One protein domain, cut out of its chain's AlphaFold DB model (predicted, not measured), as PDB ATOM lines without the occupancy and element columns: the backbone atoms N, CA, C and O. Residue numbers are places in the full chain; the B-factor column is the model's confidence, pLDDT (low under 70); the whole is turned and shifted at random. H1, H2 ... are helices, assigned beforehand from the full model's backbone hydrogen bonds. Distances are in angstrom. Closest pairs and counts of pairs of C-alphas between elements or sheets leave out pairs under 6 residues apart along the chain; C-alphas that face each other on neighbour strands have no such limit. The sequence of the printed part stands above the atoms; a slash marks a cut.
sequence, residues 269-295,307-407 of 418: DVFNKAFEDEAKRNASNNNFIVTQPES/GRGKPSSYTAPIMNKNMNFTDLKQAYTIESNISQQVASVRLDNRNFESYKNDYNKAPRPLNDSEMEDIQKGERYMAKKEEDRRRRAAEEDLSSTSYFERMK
ATOM      1  N   ASP A 269      44.930  -0.731  88.252       84.75
ATOM      2  CA  ASP A 269      46.258  -1.182  88.674       84.75
ATOM      3  C   ASP A 269      46.502  -0.887  90.164       84.75
ATOM      4  O   ASP A 269      47.111  -1.686  90.872       84.75
ATOM      5  N   VAL A 270      45.955   0.227  90.668       83.81
ATOM      6  CA  VAL A 270      45.977   0.566  92.104       83.81
ATOM      7  C   VAL A 270      45.067  -0.374  92.890       83.81
ATOM      8  O   VAL A 270      45.447  -0.827  93.968       83.81
ATOM      9  N   PHE A 271      43.897  -0.702  92.335       82.88
ATOM     10  CA  PHE A 271      42.971  -1.671  92.912       82.88
ATOM     11  C   PHE A 271      43.605  -3.063  93.009       82.88
ATOM     12  O   PHE A 271      43.665  -3.625  94.099       82.88
ATOM     13  N   ASN A 272      44.153  -3.581  91.905       83.12
ATOM     14  CA  ASN A 272      44.798  -4.894  91.878       83.12
ATOM     15  C   ASN A 272      45.978  -4.958  92.852       83.12
ATOM     16  O   ASN A 272      46.105  -5.931  93.582       83.12
ATOM     17  N   LYS A 273      46.804  -3.906  92.924       83.50
ATOM     18  CA  LYS A 273      47.936  -3.860  93.855       83.50
ATOM     19  C   LYS A 273      47.492  -3.839  95.319       83.50
ATOM     20  O   LYS A 273      48.031  -4.593  96.119       83.50
ATOM     21  N   ALA A 274      46.514  -3.001  95.671       81.62
ATOM     22  CA  ALA A 274      45.987  -2.944  97.033       81.62
ATOM     23  C   ALA A 274      45.342  -4.276  97.446       81.62
ATOM     24  O   ALA A 274      45.578  -4.752  98.554       81.62
ATOM     25  N   PHE A 275      44.605  -4.908  96.529       78.81
ATOM     26  CA  PHE A 275      43.997  -6.218  96.736       78.81
ATOM     27  C   PHE A 275      45.040  -7.341  96.868       78.81
ATOM     28  O   PHE A 275      44.944  -8.176  97.763       78.81
ATOM     29  N   GLU A 276      46.074  -7.356  96.020       78.25
ATOM     30  CA  GLU A 276      47.184  -8.312  96.121       78.25
ATOM     31  C   GLU A 276      47.978  -8.141  97.421       78.25
ATOM     32  O   GLU A 276      48.385  -9.131  98.027       78.25
ATOM     33  N   ASP A 277      48.205  -6.903  97.863       79.25
ATOM     34  CA  ASP A 277      48.904  -6.614  99.115       79.25
ATOM     35  C   ASP A 277      48.066  -7.032 100.337       79.25
ATOM     36  O   ASP A 277      48.614  -7.576 101.298       79.25
ATOM     37  N   GLU A 278      46.745  -6.848 100.300       77.12
ATOM     38  CA  GLU A 278      45.816  -7.351 101.321       77.12
ATOM     39  C   GLU A 278      45.788  -8.886 101.351       77.12
ATOM     40  O   GLU A 278      45.963  -9.489 102.414       77.12
ATOM     41  N   ALA A 279      45.703  -9.534 100.184       73.44
ATOM     42  CA  ALA A 279      45.785 -10.987 100.066       73.44
ATOM     43  C   ALA A 279      47.123 -11.536 100.603       73.44
ATOM     44  O   ALA A 279      47.141 -12.539 101.317       73.44
ATOM     45  N   LYS A 280      48.248 -10.858 100.332       72.06
ATOM     46  CA  LYS A 280      49.578 -11.220 100.857       72.06
ATOM     47  C   LYS A 280      49.680 -11.041 102.372       72.06
ATOM     48  O   LYS A 280      50.278 -11.886 103.035       72.06
ATOM     49  N   ARG A 281      49.108  -9.970 102.934       72.88
ATOM     50  CA  ARG A 281      49.071  -9.743 104.391       72.88
ATOM     51  C   ARG A 281      48.257 -10.822 105.103       72.88
ATOM     52  O   ARG A 281      48.738 -11.382 106.086       72.88
ATOM     53  N   ASN A 282      47.088 -11.169 104.568       66.94
ATOM     54  CA  ASN A 282      46.247 -12.232 105.121       66.94
ATOM     55  C   ASN A 282      46.908 -13.616 104.989       66.94
ATOM     56  O   ASN A 282      46.839 -14.416 105.920       66.94
ATOM     57  N   ALA A 283      47.625 -13.881 103.892       62.59
ATOM     58  CA  ALA A 283      48.398 -15.114 103.723       62.59
ATOM     59  C   ALA A 283      49.592 -15.208 104.692       62.59
ATOM     60  O   ALA A 283      49.831 -16.261 105.277       62.59
ATOM     61  N   SER A 284      50.324 -14.109 104.917       58.75
ATOM     62  CA  SER A 284      51.499 -14.100 105.803       58.75
ATOM     63  C   SER A 284      51.152 -14.381 107.268       58.75
ATOM     64  O   SER A 284      51.978 -14.947 107.981       58.75
ATOM     65  N   ASN A 285      49.949 -14.011 107.715       56.06
ATOM     66  CA  ASN A 285      49.471 -14.300 109.070       56.06
ATOM     67  C   ASN A 285      49.086 -15.777 109.269       56.06
ATOM     68  O   ASN A 285      49.073 -16.248 110.402       56.06
ATOM     69  N   ASN A 286      48.818 -16.512 108.184       52.41
ATOM     70  CA  ASN A 286      48.425 -17.924 108.211       52.41
ATOM     71  C   ASN A 286      49.575 -18.896 107.922       52.41
ATOM     72  O   ASN A 286      49.358 -20.104 107.895       52.41
ATOM     73  N   ASN A 287      50.815 -18.408 107.803       48.72
ATOM     74  CA  ASN A 287      52.015 -19.250 107.793       48.72
ATOM     75  C   ASN A 287      52.350 -19.783 109.197       48.72
ATOM     76  O   ASN A 287      53.515 -19.841 109.599       48.72
ATOM     77  N   PHE A 288      51.336 -20.240 109.934       45.94
ATOM     78  CA  PHE A 288      51.553 -21.284 110.917       45.94
ATOM     79  C   PHE A 288      51.884 -22.530 110.098       45.94
ATOM     80  O   PHE A 288      51.015 -23.319 109.737       45.94
ATOM     81  N   ILE A 289      53.158 -22.665 109.719       47.94
ATOM     82  CA  ILE A 289      53.707 -23.971 109.390       47.94
ATOM     83  C   ILE A 289      53.377 -24.792 110.625       47.94
ATOM     84  O   ILE A 289      53.962 -24.585 111.688       47.94
ATOM     85  N   VAL A 290      52.349 -25.628 110.514       51.91
ATOM     86  CA  VAL A 290      52.004 -26.581 111.551       51.91
ATOM     87  C   VAL A 290      53.196 -27.530 111.572       51.91
ATOM     88  O   VAL A 290      53.303 -28.440 110.756       51.91
ATOM     89  N   THR A 291      54.173 -27.226 112.427       56.91
ATOM     90  CA  THR A 291      55.432 -27.974 112.534       56.91
ATOM     91  C   THR A 291      55.181 -29.402 112.991       56.91
ATOM     92  O   THR A 291      56.020 -30.270 112.765       56.91
ATOM     93  N   GLN A 292      54.012 -29.649 113.586       69.31
ATOM     94  CA  GLN A 292      53.568 -30.959 114.017       69.31
ATOM     95  C   GLN A 292      52.381 -31.453 113.188       69.31
ATOM     96  O   GLN A 292      51.371 -30.760 113.103       69.31
ATOM     97  N   PRO A 293      52.450 -32.655 112.599       72.69
ATOM     98  CA  PRO A 293      51.328 -33.200 111.850       72.69
ATOM     99  C   PRO A 293      50.118 -33.400 112.774       72.69
ATOM    100  O   PRO A 293      50.210 -34.088 113.791       72.69
ATOM    101  N   GLU A 294      48.970 -32.820 112.416       73.19
ATOM    102  CA  GLU A 294      47.711 -33.144 113.088       73.19
ATOM    103  C   GLU A 294      47.268 -34.567 112.709       73.19
ATOM    104  O   GLU A 294      47.426 -35.017 111.570       73.19
ATOM    105  N   SER A 295      46.713 -35.301 113.675       72.62
ATOM    106  CA  SER A 295      46.203 -36.649 113.435       72.62
ATOM    107  C   SER A 295      45.000 -36.606 112.495       72.62
ATOM    108  O   SER A 295      43.986 -35.979 112.805       72.62
ATOM    109  N   GLY A 307      33.509 -34.301 123.487       84.00
ATOM    110  CA  GLY A 307      34.131 -33.070 123.983       84.00
ATOM    111  C   GLY A 307      34.754 -32.205 122.886       84.00
ATOM    112  O   GLY A 307      35.590 -31.330 123.181       84.00
ATOM    113  N   ARG A 308      34.411 -32.460 121.610       82.69
ATOM    114  CA  ARG A 308      34.858 -31.611 120.506       82.69
ATOM    115  C   ARG A 308      34.308 -30.206 120.704       82.69
ATOM    116  O   ARG A 308      33.157 -30.004 121.071       82.69
ATOM    117  N   GLY A 309      35.163 -29.222 120.469       79.81
ATOM    118  CA  GLY A 309      34.712 -27.841 120.413       79.81
ATOM    119  C   GLY A 309      34.001 -27.561 119.100       79.81
ATOM    120  O   GLY A 309      34.056 -28.368 118.171       79.81
ATOM    121  N   LYS A 310      33.436 -26.357 119.004       83.62
ATOM    122  CA  LYS A 310      33.038 -25.781 117.724       83.62
ATOM    123  C   LYS A 310      34.220 -25.847 116.744       83.62
ATOM    124  O   LYS A 310      35.312 -25.384 117.104       83.62
ATOM    125  N   PRO A 311      34.049 -26.436 115.548       78.62
ATOM    126  CA  PRO A 311      35.116 -26.479 114.561       78.62
ATOM    127  C   PRO A 311      35.485 -25.053 114.130       78.62
ATOM    128  O   PRO A 311      34.639 -24.162 114.069       78.62
ATOM    129  N   SER A 312      36.766 -24.823 113.840       78.44
ATOM    130  CA  SER A 312      37.247 -23.522 113.357       78.44
ATOM    131  C   SER A 312      36.871 -23.247 111.900       78.44
ATOM    132  O   SER A 312      36.941 -22.102 111.466       78.44
ATOM    133  N   SER A 313      36.509 -24.290 111.152       80.31
ATOM    134  CA  SER A 313      36.119 -24.234 109.749       80.31
ATOM    135  C   SER A 313      35.142 -25.362 109.439       80.31
ATOM    136  O   SER A 313      35.357 -26.501 109.861       80.31
ATOM    137  N   TYR A 314      34.100 -25.047 108.677       82.88
ATOM    138  CA  TYR A 314      33.183 -26.016 108.089       82.88
ATOM    139  C   TYR A 314      33.541 -26.348 106.630       82.88
ATOM    140  O   TYR A 314      32.700 -26.865 105.902       82.88
ATOM    141  N   THR A 315      34.762 -26.058 106.165       82.25
ATOM    142  CA  THR A 315      35.207 -26.422 104.811       82.25
ATOM    143  C   THR A 315      35.177 -27.938 104.626       82.25
ATOM    144  O   THR A 315      35.625 -28.699 105.488       82.25
ATOM    145  N   ALA A 316      34.649 -28.390 103.486       73.94
ATOM    146  CA  ALA A 316      34.534 -29.807 103.183       73.94
ATOM    147  C   ALA A 316      35.919 -30.475 103.193       73.94
ATOM    148  O   ALA A 316      36.822 -30.024 102.481       73.94
ATOM    149  N   PRO A 317      36.108 -31.584 103.931       67.12
ATOM    150  CA  PRO A 317      37.323 -32.368 103.800       67.12
ATOM    151  C   PRO A 317      37.408 -32.938 102.379       67.12
ATOM    152  O   PRO A 317      36.419 -33.430 101.831       67.12
ATOM    153  N   ILE A 318      38.618 -32.930 101.814       60.44
ATOM    154  CA  ILE A 318      38.945 -33.353 100.434       60.44
ATOM    155  C   ILE A 318      38.404 -34.758 100.086       60.44
ATOM    156  O   ILE A 318      38.232 -35.098  98.918       60.44
ATOM    157  N   MET A 319      38.098 -35.589 101.087       57.38
ATOM    158  CA  MET A 319      37.560 -36.938 100.893       57.38
ATOM    159  C   MET A 319      36.111 -36.988 100.372       57.38
ATOM    160  O   MET A 319      35.689 -38.035  99.878       57.38
ATOM    161  N   ASN A 320      35.349 -35.890 100.416       60.69
ATOM    162  CA  ASN A 320      33.981 -35.852  99.896       60.69
ATOM    163  C   ASN A 320      33.971 -35.549  98.390       60.69
ATOM    164  O   ASN A 320      33.721 -34.428  97.964       60.69
ATOM    165  N   LYS A 321      34.201 -36.584  97.570       63.12
ATOM    166  CA  LYS A 321      34.365 -36.507  96.100       63.12
ATOM    167  C   LYS A 321      33.273 -35.730  95.336       63.12
ATOM    168  O   LYS A 321      33.524 -35.294  94.216       63.12
ATOM    169  N   ASN A 322      32.081 -35.559  95.912       71.75
ATOM    170  CA  ASN A 322      30.930 -34.961  95.229       71.75
ATOM    171  C   ASN A 322      30.538 -33.564  95.746       71.75
ATOM    172  O   ASN A 322      29.677 -32.941  95.134       71.75
ATOM    173  N   MET A 323      31.123 -33.076  96.845       72.00
ATOM    174  CA  MET A 323      30.730 -31.803  97.463       72.00
ATOM    175  C   MET A 323      31.973 -31.004  97.850       72.00
ATOM    176  O   MET A 323      32.579 -31.253  98.888       72.00
ATOM    177  N   ASN A 324      32.319 -30.023  97.016       78.75
ATOM    178  CA  ASN A 324      33.366 -29.050  97.305       78.75
ATOM    179  C   ASN A 324      32.695 -27.774  97.819       78.75
ATOM    180  O   ASN A 324      32.085 -27.041  97.042       78.75
ATOM    181  N   PHE A 325      32.788 -27.517  99.119       82.44
ATOM    182  CA  PHE A 325      32.354 -26.261  99.720       82.44
ATOM    183  C   PHE A 325      33.437 -25.750 100.661       82.44
ATOM    184  O   PHE A 325      34.115 -26.541 101.317       82.44
ATOM    185  N   THR A 326      33.599 -24.430 100.706       82.44
ATOM    186  CA  THR A 326      34.444 -23.752 101.692       82.44
ATOM    187  C   THR A 326      33.555 -23.077 102.725       82.44
ATOM    188  O   THR A 326      32.416 -22.694 102.435       82.44
ATOM    189  N   ASP A 327      34.062 -22.973 103.941       86.38
ATOM    190  CA  ASP A 327      33.425 -22.252 105.024       86.38
ATOM    191  C   ASP A 327      33.186 -20.784 104.638       86.38
ATOM    192  O   ASP A 327      34.082 -20.096 104.148       86.38
ATOM    193  N   LEU A 328      31.966 -20.292 104.869       85.25
ATOM    194  CA  LEU A 328      31.572 -18.946 104.460       85.25
ATOM    195  C   LEU A 328      32.410 -17.877 105.169       85.25
ATOM    196  O   LEU A 328      32.940 -16.983 104.517       85.25
ATOM    197  N   LYS A 329      32.581 -17.968 106.490       83.62
ATOM    198  CA  LYS A 329      33.363 -16.980 107.240       83.62
ATOM    199  C   LYS A 329      34.826 -17.007 106.798       83.62
ATOM    200  O   LYS A 329      35.433 -15.951 106.618       83.62
ATOM    201  N   GLN A 330      35.389 -18.192 106.581       80.62
ATOM    202  CA  GLN A 330      36.755 -18.358 106.084       80.62
ATOM    203  C   GLN A 330      36.933 -17.767 104.681       80.62
ATOM    204  O   GLN A 330      37.925 -17.082 104.446       80.62
ATOM    205  N   ALA A 331      35.966 -17.950 103.783       78.94
ATOM    206  CA  ALA A 331      36.004 -17.384 102.437       78.94
ATOM    207  C   ALA A 331      36.008 -15.847 102.430       78.94
ATOM    208  O   ALA A 331      36.681 -15.241 101.604       78.94
ATOM    209  N   TYR A 332      35.284 -15.209 103.355       76.31
ATOM    210  CA  TYR A 332      35.242 -13.744 103.452       76.31
ATOM    211  C   TYR A 332      36.425 -13.141 104.219       76.31
ATOM    212  O   TYR A 332      36.751 -11.977 104.004       76.31
ATOM    213  N   THR A 333      37.065 -13.896 105.121       75.12
ATOM    214  CA  THR A 333      38.081 -13.335 106.035       75.12
ATOM    215  C   THR A 333      39.508 -13.788 105.748       75.12
ATOM    216  O   THR A 333      40.445 -13.025 105.974       75.12
ATOM    217  N   ILE A 334      39.698 -15.021 105.277       72.12
ATOM    218  CA  ILE A 334      41.006 -15.688 105.230       72.12
ATOM    219  C   ILE A 334      41.373 -16.099 103.800       72.12
ATOM    220  O   ILE A 334      42.457 -15.765 103.320       72.12
ATOM    221  N   GLU A 335      40.492 -16.830 103.118       65.50
ATOM    222  CA  GLU A 335      40.773 -17.419 101.808       65.50
ATOM    223  C   GLU A 335      40.443 -16.448 100.673       65.50
ATOM    224  O   GLU A 335      39.325 -16.404 100.164       65.50
ATOM    225  N   SER A 336      41.445 -15.702 100.204       64.56
ATOM    226  CA  SER A 336      41.331 -14.999  98.923       64.56
ATOM    227  C   SER A 336      41.516 -15.988  97.767       64.56
ATOM    228  O   SER A 336      42.607 -16.144  97.222       64.56
ATOM    229  N   ASN A 337      40.428 -16.647  97.362       60.16
ATOM    230  CA  ASN A 337      40.394 -17.580  96.222       60.16
ATOM    231  C   ASN A 337      40.623 -16.904  94.849       60.16
ATOM    232  O   ASN A 337      40.547 -17.555  93.809       60.16
ATOM    233  N   ILE A 338      40.862 -15.590  94.826       57.75
ATOM    234  CA  ILE A 338      40.941 -14.768  93.611       57.75
ATOM    235  C   ILE A 338      42.402 -14.570  93.161       57.75
ATOM    236  O   ILE A 338      42.663 -14.317  91.984       57.75
ATOM    237  N   SER A 339      43.375 -14.734  94.061       57.72
ATOM    238  CA  SER A 339      44.799 -14.595  93.738       57.72
ATOM    239  C   SER A 339      45.404 -15.930  93.297       57.72
ATOM    240  O   SER A 339      45.540 -16.854  94.091       57.72
ATOM    241  N   GLN A 340      45.862 -16.015  92.043       54.47
ATOM    242  CA  GLN A 340      46.668 -17.146  91.544       54.47
ATOM    243  C   GLN A 340      48.081 -17.193  92.151       54.47
ATOM    244  O   GLN A 340      48.820 -18.158  91.954       54.47
ATOM    245  N   GLN A 341      48.487 -16.145  92.871       53.78
ATOM    246  CA  GLN A 341      49.791 -16.071  93.507       53.78
ATOM    247  C   GLN A 341      49.674 -16.606  94.935       53.78
ATOM    248  O   GLN A 341      49.224 -15.902  95.840       53.78
ATOM    249  N   VAL A 342      50.108 -17.851  95.144       55.22
ATOM    250  CA  VAL A 342      50.452 -18.354  96.480       55.22
ATOM    251  C   VAL A 342      51.659 -17.565  96.972       55.22
ATOM    252  O   VAL A 342      52.808 -17.837  96.617       55.22
ATOM    253  N   ALA A 343      51.392 -16.526  97.760       49.91
ATOM    254  CA  ALA A 343      52.429 -15.807  98.472       49.91
ATOM    255  C   ALA A 343      53.202 -16.824  99.320       49.91
ATOM    256  O   ALA A 343      52.585 -17.555 100.086       49.91
ATOM    257  N   SER A 344      54.530 -16.849  99.175       53.75
ATOM    258  CA  SER A 344      55.511 -17.617  99.966       53.75
ATOM    259  C   SER A 344      56.050 -18.959  99.442       53.75
ATOM    260  O   SER A 344      56.964 -19.492 100.070       53.75
ATOM    261  N   VAL A 345      55.677 -19.443  98.248       56.12
ATOM    262  CA  VAL A 345      56.462 -20.528  97.616       56.12
ATOM    263  C   VAL A 345      57.735 -19.935  97.009       56.12
ATOM    264  O   VAL A 345      57.746 -19.458  95.874       56.12
ATOM    265  N   ARG A 346      58.826 -19.920  97.784       59.94
ATOM    266  CA  ARG A 346      60.161 -19.608  97.259       59.94
ATOM    267  C   ARG A 346      60.557 -20.700  96.269       59.94
ATOM    268  O   ARG A 346      60.950 -21.795  96.661       59.94
ATOM    269  N   LEU A 347      60.436 -20.397  94.981       62.91
ATOM    270  CA  LEU A 347      61.037 -21.190  93.917       62.91
ATOM    271  C   LEU A 347      62.539 -20.907  93.927       62.91
ATOM    272  O   LEU A 347      63.038 -20.064  93.185       62.91
ATOM    273  N   ASP A 348      63.256 -21.572  94.826       71.88
ATOM    274  CA  ASP A 348      64.709 -21.598  94.741       71.88
ATOM    275  C   ASP A 348      65.090 -22.238  93.399       71.88
ATOM    276  O   ASP A 348      64.560 -23.287  93.023       71.88
ATOM    277  N   ASN A 349      66.014 -21.619  92.668       66.19
ATOM    278  CA  ASN A 349      66.493 -22.139  91.391       66.19
ATOM    279  C   ASN A 349      67.409 -23.352  91.652       66.19
ATOM    280  O   ASN A 349      68.627 -23.212  91.761       66.19
ATOM    281  N   ARG A 350      66.820 -24.535  91.871       71.62
ATOM    282  CA  ARG A 350      67.535 -25.763  92.265       71.62
ATOM    283  C   ARG A 350      67.763 -26.686  91.065       71.62
ATOM    284  O   ARG A 350      66.846 -26.972  90.303       71.62
ATOM    285  N   ASN A 351      68.994 -27.183  90.922       85.81
ATOM    286  CA  ASN A 351      69.400 -28.125  89.872       85.81
ATOM    287  C   ASN A 351      69.001 -29.577  90.225       85.81
ATOM    288  O   ASN A 351      69.014 -29.954  91.398       85.81
ATOM    289  N   PHE A 352      68.720 -30.410  89.216       86.38
ATOM    290  CA  PHE A 352      68.379 -31.836  89.362       86.38
ATOM    291  C   PHE A 352      69.424 -32.614  90.180       86.38
ATOM    292  O   PHE A 352      69.074 -33.406  91.055       86.38
ATOM    293  N   GLU A 353      70.709 -32.334  89.951       85.50
ATOM    294  CA  GLU A 353      71.826 -32.951  90.680       85.50
ATOM    295  C   GLU A 353      71.742 -32.689  92.197       85.50
ATOM    296  O   GLU A 353      71.968 -33.587  93.007       85.50
ATOM    297  N   SER A 354      71.349 -31.468  92.591       84.06
ATOM    298  CA  SER A 354      71.170 -31.087  94.000       84.06
ATOM    299  C   SER A 354      70.059 -31.906  94.647       84.06
ATOM    300  O   SER A 354      70.234 -32.406  95.751       84.06
ATOM    301  N   TYR A 355      68.947 -32.111  93.933       82.56
ATOM    302  CA  TYR A 355      67.816 -32.906  94.414       82.56
ATOM    303  C   TYR A 355      68.193 -34.364  94.659       82.56
ATOM    304  O   TYR A 355      67.835 -34.940  95.683       82.56
ATOM    305  N   LYS A 356      68.935 -34.961  93.722       86.69
ATOM    306  CA  LYS A 356      69.402 -36.344  93.847       86.69
ATOM    307  C   LYS A 356      70.339 -36.504  95.044       86.69
ATOM    308  O   LYS A 356      70.250 -37.500  95.759       86.69
ATOM    309  N   ASN A 357      71.214 -35.530  95.275       86.00
ATOM    310  CA  ASN A 357      72.137 -35.547  96.406       86.00
ATOM    311  C   ASN A 357      71.415 -35.339  97.742       86.00
ATOM    312  O   ASN A 357      71.693 -36.074  98.687       86.00
ATOM    313  N   ASP A 358      70.463 -34.409  97.809       83.81
ATOM    314  CA  ASP A 358      69.670 -34.150  99.016       83.81
ATOM    315  C   ASP A 358      68.763 -35.335  99.369       83.81
ATOM    316  O   ASP A 358      68.668 -35.705 100.535       83.81
ATOM    317  N   TYR A 359      68.153 -35.981  98.370       83.06
ATOM    318  CA  TYR A 359      67.307 -37.162  98.569       83.06
ATOM    319  C   TYR A 359      68.085 -38.368  99.114       83.06
ATOM    320  O   TYR A 359      67.580 -39.109  99.953       83.06
ATOM    321  N   ASN A 360      69.317 -38.575  98.642       86.25
ATOM    322  CA  ASN A 360      70.156 -39.693  99.082       86.25
ATOM    323  C   ASN A 360      70.860 -39.431 100.423       86.25
ATOM    324  O   ASN A 360      71.434 -40.352 101.006       86.25
ATOM    325  N   LYS A 361      70.864 -38.185 100.907       88.00
ATOM    326  CA  LYS A 361      71.494 -37.822 102.175       88.00
ATOM    327  C   LYS A 361      70.547 -38.138 103.329       88.00
ATOM    328  O   LYS A 361      69.345 -37.900 103.249       88.00
ATOM    329  N   ALA A 362      71.096 -38.647 104.432       83.56
ATOM    330  CA  ALA A 362      70.324 -38.787 105.661       83.56
ATOM    331  C   ALA A 362      69.735 -37.419 106.070       83.56
ATOM    332  O   ALA A 362      70.424 -36.401 105.900       83.56
ATOM    333  N   PRO A 363      68.502 -37.378 106.613       83.06
ATOM    334  CA  PRO A 363      67.915 -36.144 107.113       83.06
ATOM    335  C   PRO A 363      68.890 -35.445 108.054       83.06
ATOM    336  O   PRO A 363      69.497 -36.078 108.924       83.06
ATOM    337  N   ARG A 364      69.070 -34.137 107.863       84.69
ATOM    338  CA  ARG A 364      69.880 -33.346 108.790       84.69
ATOM    339  C   ARG A 364      69.260 -33.430 110.193       84.69
ATOM    340  O   ARG A 364      68.030 -33.462 110.292       84.69
ATOM    341  N   PRO A 365      70.068 -33.451 111.265       87.19
ATOM    342  CA  PRO A 365      69.524 -33.270 112.600       87.19
ATOM    343  C   PRO A 365      68.795 -31.925 112.667       87.19
ATOM    344  O   PRO A 365      69.180 -30.965 111.991       87.19
ATOM    345  N   LEU A 366      67.734 -31.889 113.465       86.31
ATOM    346  CA  LEU A 366      66.960 -30.679 113.716       86.31
ATOM    347  C   LEU A 366      67.866 -29.604 114.313       86.31
ATOM    348  O   LEU A 366      68.649 -29.884 115.222       86.31
ATOM    349  N   ASN A 367      67.750 -28.386 113.797       90.06
ATOM    350  CA  ASN A 367      68.377 -27.224 114.408       90.06
ATOM    351  C   ASN A 367      67.675 -26.880 115.733       90.06
ATOM    352  O   ASN A 367      66.491 -27.174 115.896       90.06
ATOM    353  N   ASP A 368      68.355 -26.183 116.642       91.19
ATOM    354  CA  ASP A 368      67.803 -25.818 117.957       91.19
ATOM    355  C   ASP A 368      66.482 -25.035 117.834       91.19
ATOM    356  O   ASP A 368      65.523 -25.312 118.551       91.19
ATOM    357  N   SER A 369      66.389 -24.123 116.858       89.38
ATOM    358  CA  SER A 369      65.147 -23.389 116.559       89.38
ATOM    359  C   SER A 369      64.021 -24.307 116.073       89.38
ATOM    360  O   SER A 369      62.880 -24.142 116.487       89.38
ATOM    361  N   GLU A 370      64.328 -25.286 115.213       85.69
ATOM    362  CA  GLU A 370      63.327 -26.237 114.705       85.69
ATOM    363  C   GLU A 370      62.835 -27.150 115.838       85.69
ATOM    364  O   GLU A 370      61.654 -27.481 115.917       85.69
ATOM    365  N   MET A 371      63.734 -27.521 116.754       87.75
ATOM    366  CA  MET A 371      63.401 -28.312 117.933       87.75
ATOM    367  C   MET A 371      62.514 -27.541 118.917       87.75
ATOM    368  O   MET A 371      61.574 -28.113 119.469       87.75
ATOM    369  N   GLU A 372      62.771 -26.249 119.124       89.69
ATOM    370  CA  GLU A 372      61.917 -25.395 119.951       89.69
ATOM    371  C   GLU A 372      60.502 -25.274 119.361       89.69
ATOM    372  O   GLU A 372      59.516 -25.372 120.094       89.69
ATOM    373  N   ASP A 373      60.384 -25.122 118.042       86.38
ATOM    374  CA  ASP A 373      59.087 -25.022 117.366       86.38
ATOM    375  C   ASP A 373      58.287 -26.332 117.437       86.38
ATOM    376  O   ASP A 373      57.070 -26.312 117.642       86.38
ATOM    377  N   ILE A 374      58.965 -27.480 117.347       86.56
ATOM    378  CA  ILE A 374      58.384 -28.812 117.582       86.56
ATOM    379  C   ILE A 374      57.850 -28.923 119.015       86.56
ATOM    380  O   ILE A 374      56.698 -29.316 119.206       86.56
ATOM    381  N   GLN A 375      58.641 -28.525 120.019       89.06
ATOM    382  CA  GLN A 375      58.227 -28.558 121.429       89.06
ATOM    383  C   GLN A 375      57.054 -27.611 121.713       89.06
ATOM    384  O   GLN A 375      56.149 -27.947 122.481       89.06
ATOM    385  N   LYS A 376      57.042 -26.419 121.101       89.31
ATOM    386  CA  LYS A 376      55.905 -25.489 121.175       89.31
ATOM    387  C   LYS A 376      54.644 -26.123 120.590       89.31
ATOM    388  O   LYS A 376      53.593 -26.055 121.229       89.31
ATOM    389  N   GLY A 377      54.760 -26.776 119.432       86.88
ATOM    390  CA  GLY A 377      53.669 -27.518 118.801       86.88
ATOM    391  C   GLY A 377      53.127 -28.643 119.689       86.88
ATOM    392  O   GLY A 377      51.919 -28.736 119.894       86.88
ATOM    393  N   GLU A 378      54.001 -29.446 120.298       87.75
ATOM    394  CA  GLU A 378      53.602 -30.526 121.216       87.75
ATOM    395  C   GLU A 378      52.859 -29.999 122.444       87.75
ATOM    396  O   GLU A 378      51.804 -30.522 122.804       87.75
ATOM    397  N   ARG A 379      53.366 -28.930 123.068       90.56
ATOM    398  CA  ARG A 379      52.701 -28.286 124.212       90.56
ATOM    399  C   ARG A 379      51.331 -27.739 123.834       90.56
ATOM    400  O   ARG A 379      50.389 -27.860 124.615       90.56
ATOM    401  N   TYR A 380      51.215 -27.148 122.647       89.19
ATOM    402  CA  TYR A 380      49.944 -26.658 122.129       89.19
ATOM    403  C   TYR A 380      48.937 -27.802 121.938       89.19
ATOM    404  O   TYR A 380      47.809 -27.710 122.425       89.19
ATOM    405  N   MET A 381      49.354 -28.907 121.316       85.62
ATOM    406  CA  MET A 381      48.505 -30.087 121.118       85.62
ATOM    407  C   MET A 381      48.099 -30.740 122.445       85.62
ATOM    408  O   MET A 381      46.930 -31.076 122.628       85.62
ATOM    409  N   ALA A 382      49.026 -30.857 123.398       90.62
ATOM    410  CA  ALA A 382      48.742 -31.393 124.727       90.62
ATOM    411  C   ALA A 382      47.700 -30.547 125.475       90.62
ATOM    412  O   ALA A 382      46.768 -31.091 126.064       90.62
ATOM    413  N   LYS A 383      47.813 -29.215 125.395       91.88
ATOM    414  CA  LYS A 383      46.832 -28.294 125.979       91.88
ATOM    415  C   LYS A 383      45.458 -28.419 125.311       91.88
ATOM    416  O   LYS A 383      44.449 -28.470 126.008       91.88
ATOM    417  N   LYS A 384      45.413 -28.515 123.977       88.06
ATOM    418  CA  LYS A 384      44.170 -28.721 123.208       88.06
ATOM    419  C   LYS A 384      43.456 -30.010 123.637       88.06
ATOM    420  O   LYS A 384      42.239 -30.004 123.810       88.06
ATOM    421  N   GLU A 385      44.209 -31.088 123.853       89.81
ATOM    422  CA  GLU A 385      43.673 -32.365 124.337       89.81
ATOM    423  C   GLU A 385      43.201 -32.293 125.799       89.81
ATOM    424  O   GLU A 385      42.149 -32.834 126.138       89.81
ATOM    425  N   GLU A 386      43.925 -31.587 126.672       93.44
ATOM    426  CA  GLU A 386      43.489 -31.339 128.053       93.44
ATOM    427  C   GLU A 386      42.161 -30.569 128.096       93.44
ATOM    428  O   GLU A 386      41.226 -30.982 128.785       93.44
ATOM    429  N   ASP A 387      42.042 -29.496 127.309       92.62
ATOM    430  CA  ASP A 387      40.812 -28.711 127.205       92.62
ATOM    431  C   ASP A 387      39.648 -29.553 126.649       92.62
ATOM    432  O   ASP A 387      38.525 -29.456 127.150       92.62
ATOM    433  N   ARG A 388      39.898 -30.432 125.665       90.62
ATOM    434  CA  ARG A 388      38.892 -31.378 125.151       90.62
ATOM    435  C   ARG A 388      38.406 -32.332 126.240       90.62
ATOM    436  O   ARG A 388      37.201 -32.516 126.402       90.62
ATOM    437  N   ARG A 389      39.326 -32.911 127.016       92.19
ATOM    438  CA  ARG A 389      38.988 -33.802 128.137       92.19
ATOM    439  C   ARG A 389      38.205 -33.079 129.228       92.19
ATOM    440  O   ARG A 389      37.283 -33.670 129.787       92.19
ATOM    441  N   ARG A 390      38.544 -31.817 129.518       93.38
ATOM    442  CA  ARG A 390      37.784 -30.987 130.461       93.38
ATOM    443  C   ARG A 390      36.350 -30.780 129.972       93.38
ATOM    444  O   ARG A 390      35.429 -31.044 130.737       93.38
ATOM    445  N   ARG A 391      36.160 -30.405 128.701       91.12
ATOM    446  CA  ARG A 391      34.821 -30.251 128.107       91.12
ATOM    447  C   ARG A 391      34.011 -31.539 128.142       91.12
ATOM    448  O   ARG A 391      32.873 -31.499 128.577       91.12
ATOM    449  N   ALA A 392      34.603 -32.676 127.779       91.50
ATOM    450  CA  ALA A 392      33.916 -33.967 127.855       91.50
ATOM    451  C   ALA A 392      33.411 -34.270 129.282       91.50
ATOM    452  O   ALA A 392      32.282 -34.714 129.467       91.50
ATOM    453  N   ALA A 393      34.218 -33.977 130.308       92.81
ATOM    454  CA  ALA A 393      33.803 -34.153 131.700       92.81
ATOM    455  C   ALA A 393      32.697 -33.165 132.128       92.81
ATOM    456  O   ALA A 393      31.792 -33.532 132.879       92.81
ATOM    457  N   GLU A 394      32.752 -31.915 131.661       90.94
ATOM    458  CA  GLU A 394      31.706 -30.909 131.889       90.94
ATOM    459  C   GLU A 394      30.389 -31.285 131.179       90.94
ATOM    460  O   GLU A 394      29.308 -31.148 131.756       90.94
ATOM    461  N   GLU A 395      30.470 -31.818 129.960       87.50
ATOM    462  CA  GLU A 395      29.343 -32.346 129.182       87.50
ATOM    463  C   GLU A 395      28.658 -33.509 129.909       87.50
ATOM    464  O   GLU A 395      27.434 -33.504 130.033       87.50
ATOM    465  N   ASP A 396      29.412 -34.450 130.479       89.88
ATOM    466  CA  ASP A 396      28.851 -35.568 131.254       89.88
ATOM    467  C   ASP A 396      28.091 -35.088 132.508       89.88
ATOM    468  O   ASP A 396      26.969 -35.534 132.798       89.88
ATOM    469  N   LEU A 397      28.676 -34.139 133.251       91.00
ATOM    470  CA  LEU A 397      28.053 -33.546 134.439       91.00
ATOM    471  C   LEU A 397      26.791 -32.760 134.073       91.00
ATOM    472  O   LEU A 397      25.742 -32.918 134.708       91.00
ATOM    473  N   SER A 398      26.880 -31.927 133.035       89.31
ATOM    474  CA  SER A 398      25.758 -31.116 132.570       89.31
ATOM    475  C   SER A 398      24.628 -31.994 132.033       89.31
ATOM    476  O   SER A 398      23.488 -31.813 132.459       89.31
ATOM    477  N   SER A 399      24.924 -33.019 131.228       87.62
ATOM    478  CA  SER A 399      23.949 -33.993 130.717       87.62
ATOM    479  C   SER A 399      23.181 -34.676 131.847       87.62
ATOM    480  O   SER A 399      21.954 -34.777 131.800       87.62
ATOM    481  N   THR A 400      23.886 -35.072 132.910       89.31
ATOM    482  CA  THR A 400      23.262 -35.643 134.113       89.31
ATOM    483  C   THR A 400      22.326 -34.635 134.782       89.31
ATOM    484  O   THR A 400      21.187 -34.968 135.113       89.31
ATOM    485  N   SER A 401      22.761 -33.382 134.926       89.19
ATOM    486  CA  SER A 401      21.944 -32.322 135.530       89.19
ATOM    487  C   SER A 401      20.688 -31.991 134.710       89.19
ATOM    488  O   SER A 401      19.601 -31.850 135.277       89.19
ATOM    489  N   TYR A 402      20.795 -31.938 133.375       88.25
ATOM    490  CA  TYR A 402      19.665 -31.723 132.469       88.25
ATOM    491  C   TYR A 402      18.683 -32.892 132.529       88.25
ATOM    492  O   TYR A 402      17.471 -32.673 132.590       88.25
ATOM    493  N   PHE A 403      19.186 -34.127 132.602       87.81
ATOM    494  CA  PHE A 403      18.357 -35.315 132.773       87.81
ATOM    495  C   PHE A 403      17.579 -35.295 134.098       87.81
ATOM    496  O   PHE A 403      16.372 -35.551 134.117       87.81
ATOM    497  N   GLU A 404      18.225 -34.937 135.211       87.00
ATOM    498  CA  GLU A 404      17.546 -34.791 136.504       87.00
ATOM    499  C   GLU A 404      16.511 -33.659 136.491       87.00
ATOM    500  O   GLU A 404      15.403 -33.825 137.016       87.00
ATOM    501  N   ARG A 405      16.832 -32.529 135.847       84.31
ATOM    502  CA  ARG A 405      15.902 -31.410 135.660       84.31
ATOM    503  C   ARG A 405      14.678 -31.840 134.854       84.31
ATOM    504  O   ARG A 405      13.556 -31.584 135.285       84.31
ATOM    505  N   MET A 406      14.877 -32.547 133.743       82.94
ATOM    506  CA  MET A 406      13.794 -33.104 132.932       82.94
ATOM    507  C   MET A 406      12.921 -34.053 133.756       82.94
ATOM    508  O   MET A 406      11.702 -33.904 133.770       82.94
ATOM    509  N   LYS A 407      13.528 -34.976 134.511       83.56
ATOM    510  CA  LYS A 407      12.798 -35.911 135.379       83.56
ATOM    511  C   LYS A 407      11.956 -35.199 136.439       83.56
ATOM    512  O   LYS A 407      10.872 -35.666 136.774       83.56
TER     513      LYS A 407
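AT A GLANCE: This is residues 269 to 295 and 307 to 407 of the 418 residues of the protein "J domain-containing protein" of viral metagenome (UniProt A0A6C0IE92). Picture one long, unbent helix, H4, as the longest part, with the rest of the chain spread off it as an open frame of loops and three shorter helices, no helix touching another. H3 stands free within residues 345 to 365 and is joined to H4 by a short link of 7 residues, H1 and H2 are apart from H4, and residues 397 to 407 of H4 stick out beyond the rest. The printed part has 128 residues with four named helices, H1, H2, H3, H4 along the chain, and no named strand; the class is all helix. It is extended, with a radius of gyration of the C-alphas of 22.0 A and spans of 73 by 46 by 31 A.

HOW THE PARTS SIT: Begin with H4, residues 368 to 407, which touches no helix. H3, residues 352 to 360, is apart from it and joined to it by a short link of 7 residues. H2, residues 328 to 333, is apart from both. H1, residues 269 to 285, is apart from H3 and H4, and only just apart from H2, at 8.3 A. In H1, H2, H3 and H4, every O i to N i+4 pair is within hydrogen-bond range.

IN THESE COORDINATES: Find C-alpha 368 at (67.803, -25.818, 117.957); from there H4 runs 58.6 A to C-alpha 407 at (12.798, -35.911, 135.379). H1 begins at C-alpha 269, at (46.258, -1.182, 88.674), and is 24.5 A long; H3 is 12.6 A and H2 8.7 A.

THE WHOLE: The C-alphas of Glu 353 and Lys 407, the two farthest apart, are 74.1 A apart. Residues 296 to 306 are not printed; look across this cut, between H1 and H2, where C-alphas 295 and 307 are 16.4 A apart. The link from H2 to H3, 18 residues, is long. Residues 318 to 323 and 345 to 365, of which 352 to 360 belong to H3, stand free. In this predicted model the mean pLDDT of the printed part is 78.0; look for values under 70 at residues 282 to 292, 317 to 321, 335 to 347 and 349.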